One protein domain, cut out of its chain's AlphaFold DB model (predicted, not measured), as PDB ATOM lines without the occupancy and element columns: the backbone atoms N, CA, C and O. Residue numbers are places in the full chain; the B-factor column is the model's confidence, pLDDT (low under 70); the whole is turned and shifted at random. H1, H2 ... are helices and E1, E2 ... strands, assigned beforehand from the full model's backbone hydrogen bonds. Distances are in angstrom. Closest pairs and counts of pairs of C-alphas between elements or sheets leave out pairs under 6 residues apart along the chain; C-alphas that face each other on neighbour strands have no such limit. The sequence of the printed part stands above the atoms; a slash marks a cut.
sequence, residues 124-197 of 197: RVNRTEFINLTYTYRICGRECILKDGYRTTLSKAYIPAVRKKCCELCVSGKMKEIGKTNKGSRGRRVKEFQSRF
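Overview. This is residues 124 to 197 of the 197 residues of the protein "HTH LytTR-type domain-containing protein" of Firmicutes bacterium ADurb.Bin354 (UniProt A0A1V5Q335). A five-stranded antiparallel sheet has one helix, H1, packed over one face, while its other face is bare. The sheet joins a small meander, E2 E3 E4, to a long hairpin, E5 and E6, whose far end around Ser 185 reaches well beyond H1; E1 lies on the helix's side of the sheet. The printed part has 74 residues with six named strands and one named helix, in the chain order E1 E2 E3 E4 H1 E5 E6; the sheet runs E4 E3 E2 E6 E5, and the class is mixed, helices and strands. It is compact, with a radius of gyration of the C-alphas of 11.8 A and spans of 33 by 28 by 21 A.

Arrangement. In the sheet, E2, residues 136 to 140, and E6, residues 188 to 195, are antiparallel neighbours at 170 degrees, with N 139 and O 193 2.9 A apart, within hydrogen-bond range. On the other side of E2 is E3, residues 143 to 146; they form a hairpin, with N 145 and O 138 at 2.8 A. E3 and the edge strand E4, residues 151 to 153, form another hairpin, at 148 degrees, with N 152 and O 144 at 2.9 A. E2, E3 and E4 are a meander, each strand the antiparallel neighbour of the one before. The other edge strand is E5, residues 175 to 183, in a hairpin with E6 at 152 degrees; N 176 and O 194 are 2.8 A apart. H1, residues 159 to 171, is on one face of the sheet, giving two layers, helix over sheet, at a height of 8.8 A. It lies over E6 and E5, slantwise to the strands, at 35 degrees to E5 on the local plane. The closest C-alphas of H1 and E5 are those of Cys 170 and Lys 176, 5.2 A apart. In H1 every O i to N i+4 pair is within hydrogen-bond range. E1, residues 129 to 132, pairs with no named strand; it meets E2 only through their link and is apart from H1.

Along the chain. E1 begins at C-alpha 129, (-31.181, 47.076, 24.625). H1 measures 18.6 A from first to last C-alpha and begins at C-alpha 159, (-20.880, 50.141, 32.031). E5 measures 22.4 A and E6 23.1 A; E6 ends at C-alpha 195, (-31.123, 42.950, 43.927). E2 measures 11.0 A.

Size, cuts and confidence. The two C-alphas farthest apart are those of Ser 172 and Ser 185, at 34.3 A. The printed part has no cut, ends at the chain's last residue, Phe 197, and its links between named elements are tight. Mean pLDDT of the printed part is 83.5; residues 180 to 190 and 195 to 197 are under 70.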
ATOM      1  N   ARG A 124     -29.786  51.705  29.524       94.75
ATOM      2  CA  ARG A 124     -29.264  51.155  28.287       94.75
ATOM      3  C   ARG A 124     -28.008  50.348  28.594       94.75
ATOM      4  O   ARG A 124     -27.131  50.832  29.313       94.75
ATOM      5  N   VAL A 125     -27.932  49.129  28.074       95.31
ATOM      6  CA  VAL A 125     -26.830  48.188  28.346       95.31
ATOM      7  C   VAL A 125     -25.966  47.913  27.126       95.31
ATOM      8  O   VAL A 125     -24.778  47.597  27.247       95.31
ATOM      9  N   ASN A 126     -26.537  48.089  25.939       94.88
ATOM     10  CA  ASN A 126     -25.848  48.016  24.660       94.88
ATOM     11  C   ASN A 126     -26.562  48.910  23.624       94.88
ATOM     12  O   ASN A 126     -27.423  49.727  23.958       94.88
ATOM     13  N   ARG A 127     -26.171  48.814  22.349       93.88
ATOM     14  CA  ARG A 127     -26.718  49.684  21.297       93.88
ATOM     15  C   ARG A 127     -28.208  49.456  21.027       93.88
ATOM     16  O   ARG A 127     -28.838  50.367  20.502       93.88
ATOM     17  N   THR A 128     -28.770  48.318  21.398       93.94
ATOM     18  CA  THR A 128     -30.139  47.933  21.040       93.94
ATOM     19  C   THR A 128     -30.993  47.579  22.246       93.94
ATOM     20  O   THR A 128     -32.153  47.266  22.066       93.94
ATOM     21  N   GLU A 129     -30.473  47.627  23.469       95.50
ATOM     22  CA  GLU A 129     -31.181  47.076  24.625       95.50
ATOM     23  C   GLU A 129     -31.169  48.002  25.834       95.50
ATOM     24  O   GLU A 129     -30.136  48.573  26.215       95.50
ATOM     25  N   PHE A 130     -32.333  48.064  26.473       95.00
ATOM     26  CA  PHE A 130     -32.566  48.657  27.777       95.00
ATOM     27  C   PHE A 130     -33.045  47.577  28.736       95.00
ATOM     28  O   PHE A 130     -33.866  46.739  28.371       95.00
ATOM     29  N   ILE A 131     -32.567  47.628  29.974       95.62
ATOM     30  CA  ILE A 131     -33.036  46.754  31.050       95.62
ATOM     31  C   ILE A 131     -33.609  47.583  32.185       95.62
ATOM     32  O   ILE A 131     -33.134  48.691  32.453       95.62
ATOM     33  N   ASN A 132     -34.587  47.016  32.880       93.12
ATOM     34  CA  ASN A 132     -35.033  47.502  34.169       93.12
ATOM     35  C   ASN A 132     -34.083  46.984  35.260       93.12
ATOM     36  O   ASN A 132     -34.051  45.794  35.576       93.12
ATOM     37  N   LEU A 133     -33.309  47.889  35.855       92.31
ATOM     38  CA  LEU A 133     -32.329  47.574  36.891       92.31
ATOM     39  C   LEU A 133     -32.975  47.068  38.187       92.31
ATOM     40  O   LEU A 133     -32.325  46.364  38.954       92.31
ATOM     41  N   THR A 134     -34.254  47.365  38.432       88.12
ATOM     42  CA  THR A 134     -34.981  46.805  39.588       88.12
ATOM     43  C   THR A 134     -35.282  45.311  39.420       88.12
ATOM     44  O   THR A 134     -35.441  44.589  40.407       88.12
ATOM     45  N   TYR A 135     -35.282  44.831  38.173       90.44
ATOM     46  CA  TYR A 135     -35.463  43.429  37.808       90.44
ATOM     47  C   TYR A 135     -34.133  42.703  37.555       90.44
ATOM     48  O   TYR A 135     -34.095  41.560  37.106       90.44
ATOM     49  N   THR A 136     -33.009  43.358  37.838       91.81
ATOM     50  CA  THR A 136     -31.695  42.737  37.742       91.81
ATOM     51  C   THR A 136     -31.439  41.854  38.953       91.81
ATOM     52  O   THR A 136     -31.394  42.337  40.082       91.81
ATOM     53  N   TYR A 137     -31.223  40.561  38.724       89.31
ATOM     54  CA  TYR A 137     -30.758  39.640  39.753       89.31
ATOM     55  C   TYR A 137     -29.315  39.965  40.136       89.31
ATOM     56  O   TYR A 137     -29.033  40.210  41.305       89.31
ATOM     57  N   ARG A 138     -28.408  40.037  39.151       89.62
ATOM     58  CA  ARG A 138     -26.968  40.199  39.394       89.62
ATOM     59  C   ARG A 138     -26.265  40.936  38.259       89.62
ATOM     60  O   ARG A 138     -26.496  40.636  37.091       89.62
ATOM     61  N   ILE A 139     -25.336  41.833  38.594       91.12
ATOM     62  CA  ILE A 139     -24.370  42.404  37.641       91.12
ATOM     63  C   ILE A 139     -22.954  42.102  38.106       91.12
ATOM     64  O   ILE A 139     -22.529  42.599  39.150       91.12
ATOM     65  N   CYS A 140     -22.198  41.363  37.292       85.25
ATOM     66  CA  CYS A 140     -20.792  41.059  37.545       85.25
ATOM     67  C   CYS A 140     -19.939  41.352  36.302       85.25
ATOM     68  O   CYS A 140     -20.050  40.720  35.249       85.25
ATOM     69  N   GLY A 141     -19.043  42.336  36.408       86.88
ATOM     70  CA  GLY A 141     -18.176  42.729  35.297       86.88
ATOM     71  C   GLY A 141     -18.959  43.283  34.110       86.88
ATOM     72  O   GLY A 141     -19.337  44.455  34.124       86.88
ATOM     73  N   ARG A 142     -19.119  42.460  33.068       93.06
ATOM     74  CA  ARG A 142     -19.881  42.779  31.851       93.06
ATOM     75  C   ARG A 142     -21.158  41.955  31.722       93.06
ATOM     76  O   ARG A 142     -21.887  42.171  30.771       93.06
ATOM     77  N   GLU A 143     -21.408  41.018  32.620       93.88
ATOM     78  CA  GLU A 143     -22.600  40.181  32.579       93.88
ATOM     79  C   GLU A 143     -23.676  40.799  33.469       93.88
ATOM     80  O   GLU A 143     -23.391  41.238  34.589       93.88
ATOM     81  N   CYS A 144     -24.899  40.845  32.954       95.06
ATOM     82  CA  CYS A 144     -26.097  41.198  33.693       95.06
ATOM     83  C   CYS A 144     -27.092  40.044  33.578       95.06
ATOM     84  O   CYS A 144     -27.432  39.629  32.470       95.06
ATOM     85  N   ILE A 145     -27.557  39.557  34.722       94.44
ATOM     86  CA  ILE A 145     -28.553  38.496  34.852       94.44
ATOM     87  C   ILE A 145     -29.810  39.125  35.445       94.44
ATOM     88  O   ILE A 145     -29.738  39.796  36.478       94.44
ATOM     89  N   LEU A 146     -30.946  38.940  34.784       94.62
ATOM     90  CA  LEU A 146     -32.259  39.391  35.236       94.62
ATOM     91  C   LEU A 146     -32.954  38.297  36.066       94.62
ATOM     92  O   LEU A 146     -32.517  37.148  36.076       94.62
ATOM     93  N   LYS A 147     -34.003  38.657  36.812       90.75
ATOM     94  CA  LYS A 147     -34.720  37.718  37.700       90.75
ATOM     95  C   LYS A 147     -35.479  36.614  36.954       90.75
ATOM     96  O   LYS A 147     -35.699  35.558  37.527       90.75
ATOM     97  N   ASP A 148     -35.814  36.830  35.684       88.44
ATOM     98  CA  ASP A 148     -36.384  35.822  34.775       88.44
ATOM     99  C   ASP A 148     -35.322  34.851  34.214       88.44
ATOM    100  O   ASP A 148     -35.622  34.007  33.375       88.44
ATOM    101  N   GLY A 149     -34.060  34.975  34.641       92.00
ATOM    102  CA  GLY A 149     -32.942  34.170  34.151       92.00
ATOM    103  C   GLY A 149     -32.333  34.670  32.840       92.00
ATOM    104  O   GLY A 149     -31.298  34.143  32.420       92.00
ATOM    105  N   TYR A 150     -32.901  35.707  32.212       94.25
ATOM    106  CA  TYR A 150     -32.343  36.291  31.000       94.25
ATOM    107  C   TYR A 150     -30.964  36.901  31.268       94.25
ATOM    108  O   TYR A 150     -30.725  37.569  32.281       94.25
ATOM    109  N   ARG A 151     -30.040  36.690  30.327       95.38
ATOM    110  CA  ARG A 151     -28.659  37.166  30.418       95.38
ATOM    111  C   ARG A 151     -28.351  38.117  29.279       95.38
ATOM    112  O   ARG A 151     -28.561  37.789  28.117       95.38
ATOM    113  N   THR A 152     -27.769  39.264  29.612       95.50
ATOM    114  CA  THR A 152     -27.257  40.216  28.623       95.50
ATOM    115  C   THR A 152     -25.843  40.670  28.956       95.50
ATOM    116  O   THR A 152     -25.394  40.659  30.107       95.50
ATOM    117  N   THR A 153     -25.117  41.077  27.915       95.81
ATOM    118  CA  THR A 153     -23.762  41.607  28.030       95.81
ATOM    119  C   THR A 153     -23.769  43.129  27.965       95.81
ATOM    120  O   THR A 153     -24.134  43.741  26.959       95.81
ATOM    121  N   LEU A 154     -23.236  43.750  29.013       95.62
ATOM    122  CA  LEU A 154     -22.931  45.170  29.062       95.62
ATOM    123  C   LEU A 154     -21.813  45.500  28.061       95.62
ATOM    124  O   LEU A 154     -20.661  45.037  28.139       95.62
ATOM    125  N   SER A 155     -22.148  46.362  27.111       96.25
ATOM    126  CA  SER A 155     -21.170  46.979  26.223       96.25
ATOM    127  C   SER A 155     -20.295  47.954  27.012       96.25
ATOM    128  O   SER A 155     -20.790  48.690  27.861       96.25
ATOM    129  N   LYS A 156     -18.983  47.984  26.720       93.62
ATOM    130  CA  LYS A 156     -17.989  48.762  27.494       93.62
ATOM    131  C   LYS A 156     -18.404  50.224  27.710       93.62
ATOM    132  O   LYS A 156     -18.228  50.737  28.810       93.62
ATOM    133  N   ALA A 157     -18.996  50.848  26.691       94.56
ATOM    134  CA  ALA A 157     -19.452  52.236  26.723       94.56
ATOM    135  C   ALA A 157     -20.579  52.510  27.739       94.56
ATOM    136  O   ALA A 157     -20.673  53.618  28.253       94.56
ATOM    137  N   TYR A 158     -21.412  51.516  28.062       93.69
ATOM    138  CA  TYR A 158     -22.586  51.694  28.925       93.69
ATOM    139  C   TYR A 158     -22.336  51.292  30.385       93.69
ATOM    140  O   TYR A 158     -23.112  51.658  31.265       93.69
ATOM    141  N   ILE A 159     -21.232  50.591  30.673       92.00
ATOM    142  CA  ILE A 159     -20.880  50.141  32.031       92.00
ATOM    143  C   ILE A 159     -20.848  51.296  33.048       92.00
ATOM    144  O   ILE A 159     -21.410  51.115  34.130       92.00
ATOM    145  N   PRO A 160     -20.229  52.465  32.769       91.62
ATOM    146  CA  PRO A 160     -20.195  53.556  33.745       91.62
ATOM    147  C   PRO A 160     -21.597  54.051  34.122       91.62
ATOM    148  O   PRO A 160     -21.887  54.212  35.307       91.62
ATOM    149  N   ALA A 161     -22.479  54.219  33.131       91.19
ATOM    150  CA  ALA A 161     -23.850  54.680  33.339       91.19
ATOM    151  C   ALA A 161     -24.685  53.660  34.130       91.19
ATOM    152  O   ALA A 161     -25.341  54.031  35.102       91.19
ATOM    153  N   VAL A 162     -24.597  52.374  33.769       92.81
ATOM    154  CA  VAL A 162     -25.276  51.281  34.486       92.81
ATOM    155  C   VAL A 162     -24.832  51.245  35.949       92.81
ATOM    156  O   VAL A 162     -25.665  51.246  36.848       92.81
ATOM    157  N   ARG A 163     -23.519  51.290  36.210       89.50
ATOM    158  CA  ARG A 163     -22.983  51.260  37.581       89.50
ATOM    159  C   ARG A 163     -23.422  52.456  38.412       89.50
ATOM    160  O   ARG A 163     -23.735  52.273  39.583       89.50
ATOM    161  N   LYS A 164     -23.449  53.656  37.823       90.44
ATOM    162  CA  LYS A 164     -23.938  54.859  38.509       90.44
ATOM    163  C   LYS A 164     -25.380  54.653  38.991       90.44
ATOM    164  O   LYS A 164     -25.642  54.814  40.178       90.44
ATOM    165  N   LYS A 165     -26.269  54.189  38.106       91.69
ATOM    166  CA  LYS A 165     -27.672  53.902  38.445       91.69
ATOM    167  C   LYS A 165     -27.818  52.772  39.477       91.69
ATOM    168  O   LYS A 165     -28.635  52.879  40.384       91.69
ATOM    169  N   CYS A 166     -26.997  51.719  39.409       88.88
ATOM    170  CA  CYS A 166     -26.979  50.667  40.436       88.88
ATOM    171  C   CYS A 166     -26.568  51.193  41.821       88.88
ATOM    172  O   CYS A 166     -27.154  50.786  42.821       88.88
ATOM    173  N   CYS A 167     -25.594  52.106  41.899       86.38
ATOM    174  CA  CYS A 167     -25.230  52.755  43.162       86.38
ATOM    175  C   CYS A 167     -26.405  53.566  43.737       86.38
ATOM    176  O   CYS A 167     -26.682  53.462  44.928       86.38
ATOM    177  N   GLU A 168     -27.132  54.315  42.904       86.94
ATOM    178  CA  GLU A 168     -28.337  55.057  43.317       86.94
ATOM    179  C   GLU A 168     -29.444  54.105  43.823       86.94
ATOM    180  O   GLU A 168     -30.087  54.350  44.848       86.94
ATOM    181  N   LEU A 169     -29.606  52.947  43.177       84.75
ATOM    182  CA  LEU A 169     -30.504  51.885  43.642       84.75
ATOM    183  C   LEU A 169     -30.058  51.243  44.966       84.75
ATOM    184  O   LEU A 169     -30.902  50.787  45.737       84.75
ATOM    185  N   CYS A 170     -28.756  51.217  45.258       84.50
ATOM    186  CA  CYS A 170     -28.255  50.767  46.557       84.50
ATOM    187  C   CYS A 170     -28.601  51.761  47.669       84.50
ATOM    188  O   CYS A 170     -29.018  51.336  48.744       84.50
ATOM    189  N   VAL A 171     -28.474  53.067  47.402       84.56
ATOM    190  CA  VAL A 171     -28.839  54.131  48.356       84.56
ATOM    191  C   VAL A 171     -30.334  54.084  48.683       84.56
ATOM    192  O   VAL A 171     -30.707  54.197  49.844       84.56
ATOM    193  N   SER A 172     -31.187  53.826  47.686       81.12
ATOM    194  CA  SER A 172     -32.637  53.658  47.890       81.12
ATOM    195  C   SER A 172     -33.052  52.296  48.471       81.12
ATOM    196  O   SER A 172     -34.241  52.022  48.599       81.12
ATOM    197  N   GLY A 173     -32.102  51.407  48.788       80.81
ATOM    198  CA  GLY A 173     -32.380  50.090  49.371       80.81
ATOM    199  C   GLY A 173     -32.952  49.045  48.403       80.81
ATOM    200  O   GLY A 173     -33.168  47.905  48.806       80.81
ATOM    201  N   LYS A 174     -33.148  49.378  47.121       80.25
ATOM    202  CA  LYS A 174     -33.675  48.461  46.089       80.25
ATOM    203  C   LYS A 174     -32.631  47.459  45.580       80.25
ATOM    204  O   LYS A 174     -32.974  46.443  44.977       80.25
ATOM    205  N   MET A 175     -31.351  47.731  45.824       84.31
ATOM    206  CA  MET A 175     -30.218  46.894  45.423       84.31
ATOM    207  C   MET A 175     -29.164  46.833  46.544       84.31
ATOM    208  O   MET A 175     -29.203  47.603  47.506       84.31
ATOM    209  N   LYS A 176     -28.229  45.887  46.466       81.06
ATOM    210  CA  LYS A 176     -27.082  45.765  47.374       81.06
ATOM    211  C   LYS A 176     -25.795  45.587  46.566       81.06
ATOM    212  O   LYS A 176     -25.749  44.798  45.625       81.06
ATOM    213  N   GLU A 177     -24.737  46.302  46.948       82.19
ATOM    214  CA  GLU A 177     -23.371  45.996  46.505       82.19
ATOM    215  C   GLU A 177     -22.892  44.781  47.315       82.19
ATOM    216  O   GLU A 177     -22.793  44.852  48.539       82.19
ATOM    217  N   ILE A 178     -22.674  43.647  46.647       82.12
ATOM    218  CA  ILE A 178     -22.398  42.353  47.302       82.12
ATOM    219  C   ILE A 178     -20.920  41.967  47.298       82.12
ATOM    220  O   ILE A 178     -20.531  41.004  47.952       82.12
ATOM    221  N   GLY A 179     -20.069  42.724  46.608       71.25
ATOM    222  CA  GLY A 179     -18.635  42.483  46.654       71.25
ATOM    223  C   GLY A 179     -17.829  43.289  45.650       71.25
ATOM    224  O   GLY A 179     -18.356  44.001  44.792       71.25
ATOM    225  N   LYS A 180     -16.506  43.147  45.765       67.75
ATOM    226  CA  LYS A 180     -15.530  43.604  44.774       67.75
ATOM    227  C   LYS A 180     -14.742  42.389  44.303       67.75
ATOM    228  O   LYS A 180     -13.917  41.874  45.048       67.75
ATOM    229  N   THR A 181     -14.986  41.929  43.082       59.12
ATOM    230  CA  THR A 181     -14.222  40.828  42.488       59.12
ATOM    231  C   THR A 181     -12.984  41.373  41.778       59.12
ATOM    232  O   THR A 181     -13.037  42.378  41.062       59.12
ATOM    233  N   ASN A 182     -11.834  40.732  41.989       52.06
ATOM    234  CA  ASN A 182     -10.621  41.028  41.229       52.06
ATOM    235  C   ASN A 182     -10.707  40.302  39.884       52.06
ATOM    236  O   ASN A 182     -10.842  39.081  39.851       52.06
ATOM    237  N   LYS A 183     -10.602  41.031  38.767       49.00
ATOM    238  CA  LYS A 183     -10.354  40.411  37.458       49.00
ATOM    239  C   LYS A 183      -8.998  40.849  36.907       49.00
ATOM    240  O   LYS A 183      -8.821  42.004  36.522       49.00
ATOM    241  N   GLY A 184      -8.089  39.877  36.803       48.28
ATOM    242  CA  GLY A 184      -6.860  39.940  36.010       48.28
ATOM    243  C   GLY A 184      -5.618  40.476  36.728       48.28
ATOM    244  O   GLY A 184      -5.700  41.177  37.735       48.28
ATOM    245  N   SER A 185      -4.460  40.186  36.128       48.19
ATOM    246  CA  SER A 185      -3.089  40.518  36.561       48.19
ATOM    247  C   SER A 185      -2.795  42.017  36.749       48.19
ATOM    248  O   SER A 185      -1.732  42.375  37.238       48.19
ATOM    249  N   ARG A 186      -3.740  42.903  36.398       55.81
ATOM    250  CA  ARG A 186      -3.649  44.366  36.567       55.81
ATOM    251  C   ARG A 186      -4.569  44.941  37.659       55.81
ATOM    252  O   ARG A 186      -4.757  46.151  37.716       55.81
ATOM    253  N   GLY A 187      -5.179  44.105  38.505       51.28
ATOM    254  CA  GLY A 187      -5.743  44.540  39.793       51.28
ATOM    255  C   GLY A 187      -6.946  45.500  39.760       51.28
ATOM    256  O   GLY A 187      -7.231  46.147  40.768       51.28
ATOM    257  N   ARG A 188      -7.696  45.620  38.651       56.00
ATOM    258  CA  ARG A 188      -8.930  46.433  38.661       56.00
ATOM    259  C   ARG A 188     -10.046  45.707  39.411       56.00
ATOM    260  O   ARG A 188     -10.597  44.719  38.926       56.00
ATOM    261  N   ARG A 189     -10.417  46.260  40.569       62.91
ATOM    262  CA  ARG A 189     -11.582  45.838  41.359       62.91
ATOM    263  C   ARG A 189     -12.873  46.114  40.584       62.91
ATOM    264  O   ARG A 189     -13.132  47.243  40.161       62.91
ATOM    265  N   VAL A 190     -13.693  45.088  40.406       68.31
ATOM    266  CA  VAL A 190     -15.012  45.164  39.775       68.31
ATOM    267  C   VAL A 190     -16.066  45.104  40.870       68.31
ATOM    268  O   VAL A 190     -16.129  44.124  41.601       68.31
ATOM    269  N   LYS A 191     -16.892  46.148  40.983       77.94
ATOM    270  CA  LYS A 191     -18.058  46.127  41.870       77.94
ATOM    271  C   LYS A 191     -19.109  45.160  41.343       77.94
ATOM    272  O   LYS A 191     -19.382  45.151  40.138       77.94
ATOM    273  N   GLU A 192     -19.687  44.403  42.258       80.75
ATOM    274  CA  GLU A 192     -20.757  43.458  42.001       80.75
ATOM    275  C   GLU A 192     -22.033  43.903  42.709       80.75
ATOM    276  O   GLU A 192     -22.004  44.295  43.879       80.75
ATOM    277  N   PHE A 193     -23.147  43.849  41.986       81.25
ATOM    278  CA  PHE A 193     -24.448  44.293  42.469       81.25
ATOM    279  C   PHE A 193     -25.454  43.152  42.390       81.25
ATOM    280  O   PHE A 193     -25.448  42.394  41.418       81.25
ATOM    281  N   GLN A 194     -26.327  43.068  43.388       77.06
ATOM    282  CA  GLN A 194     -27.420  42.106  43.453       77.06
ATOM    283  C   GLN A 194     -28.689  42.804  43.940       77.06
ATOM    284  O   GLN A 194     -28.620  43.656  44.832       77.06
ATOM    285  N   SER A 195     -29.848  42.484  43.362       69.62
ATOM    286  CA  SER A 195     -31.123  42.950  43.927       69.62
ATOM    287  C   SER A 195     -31.370  42.322  45.300       69.62
ATOM    288  O   SER A 195     -30.869  41.243  45.606       69.62
ATOM    289  N   ARG A 196     -32.113  43.031  46.160       66.56
ATOM    290  CA  ARG A 196     -32.465  42.540  47.505       66.56
ATOM    291  C   ARG A 196     -33.714  41.652  47.541       66.56
ATOM    292  O   ARG A 196     -33.997  41.093  48.592       66.56
ATOM    293  N   PHE A 197     -34.441  41.562  46.429       52.59
ATOM    294  CA  PHE A 197     -35.745  40.911  46.314       52.59
ATOM    295  C   PHE A 197     -35.731  39.929  45.157       52.59
ATOM    296  O   PHE A 197     -35.260  40.360  44.078       52.59
TER     297      PHE A 197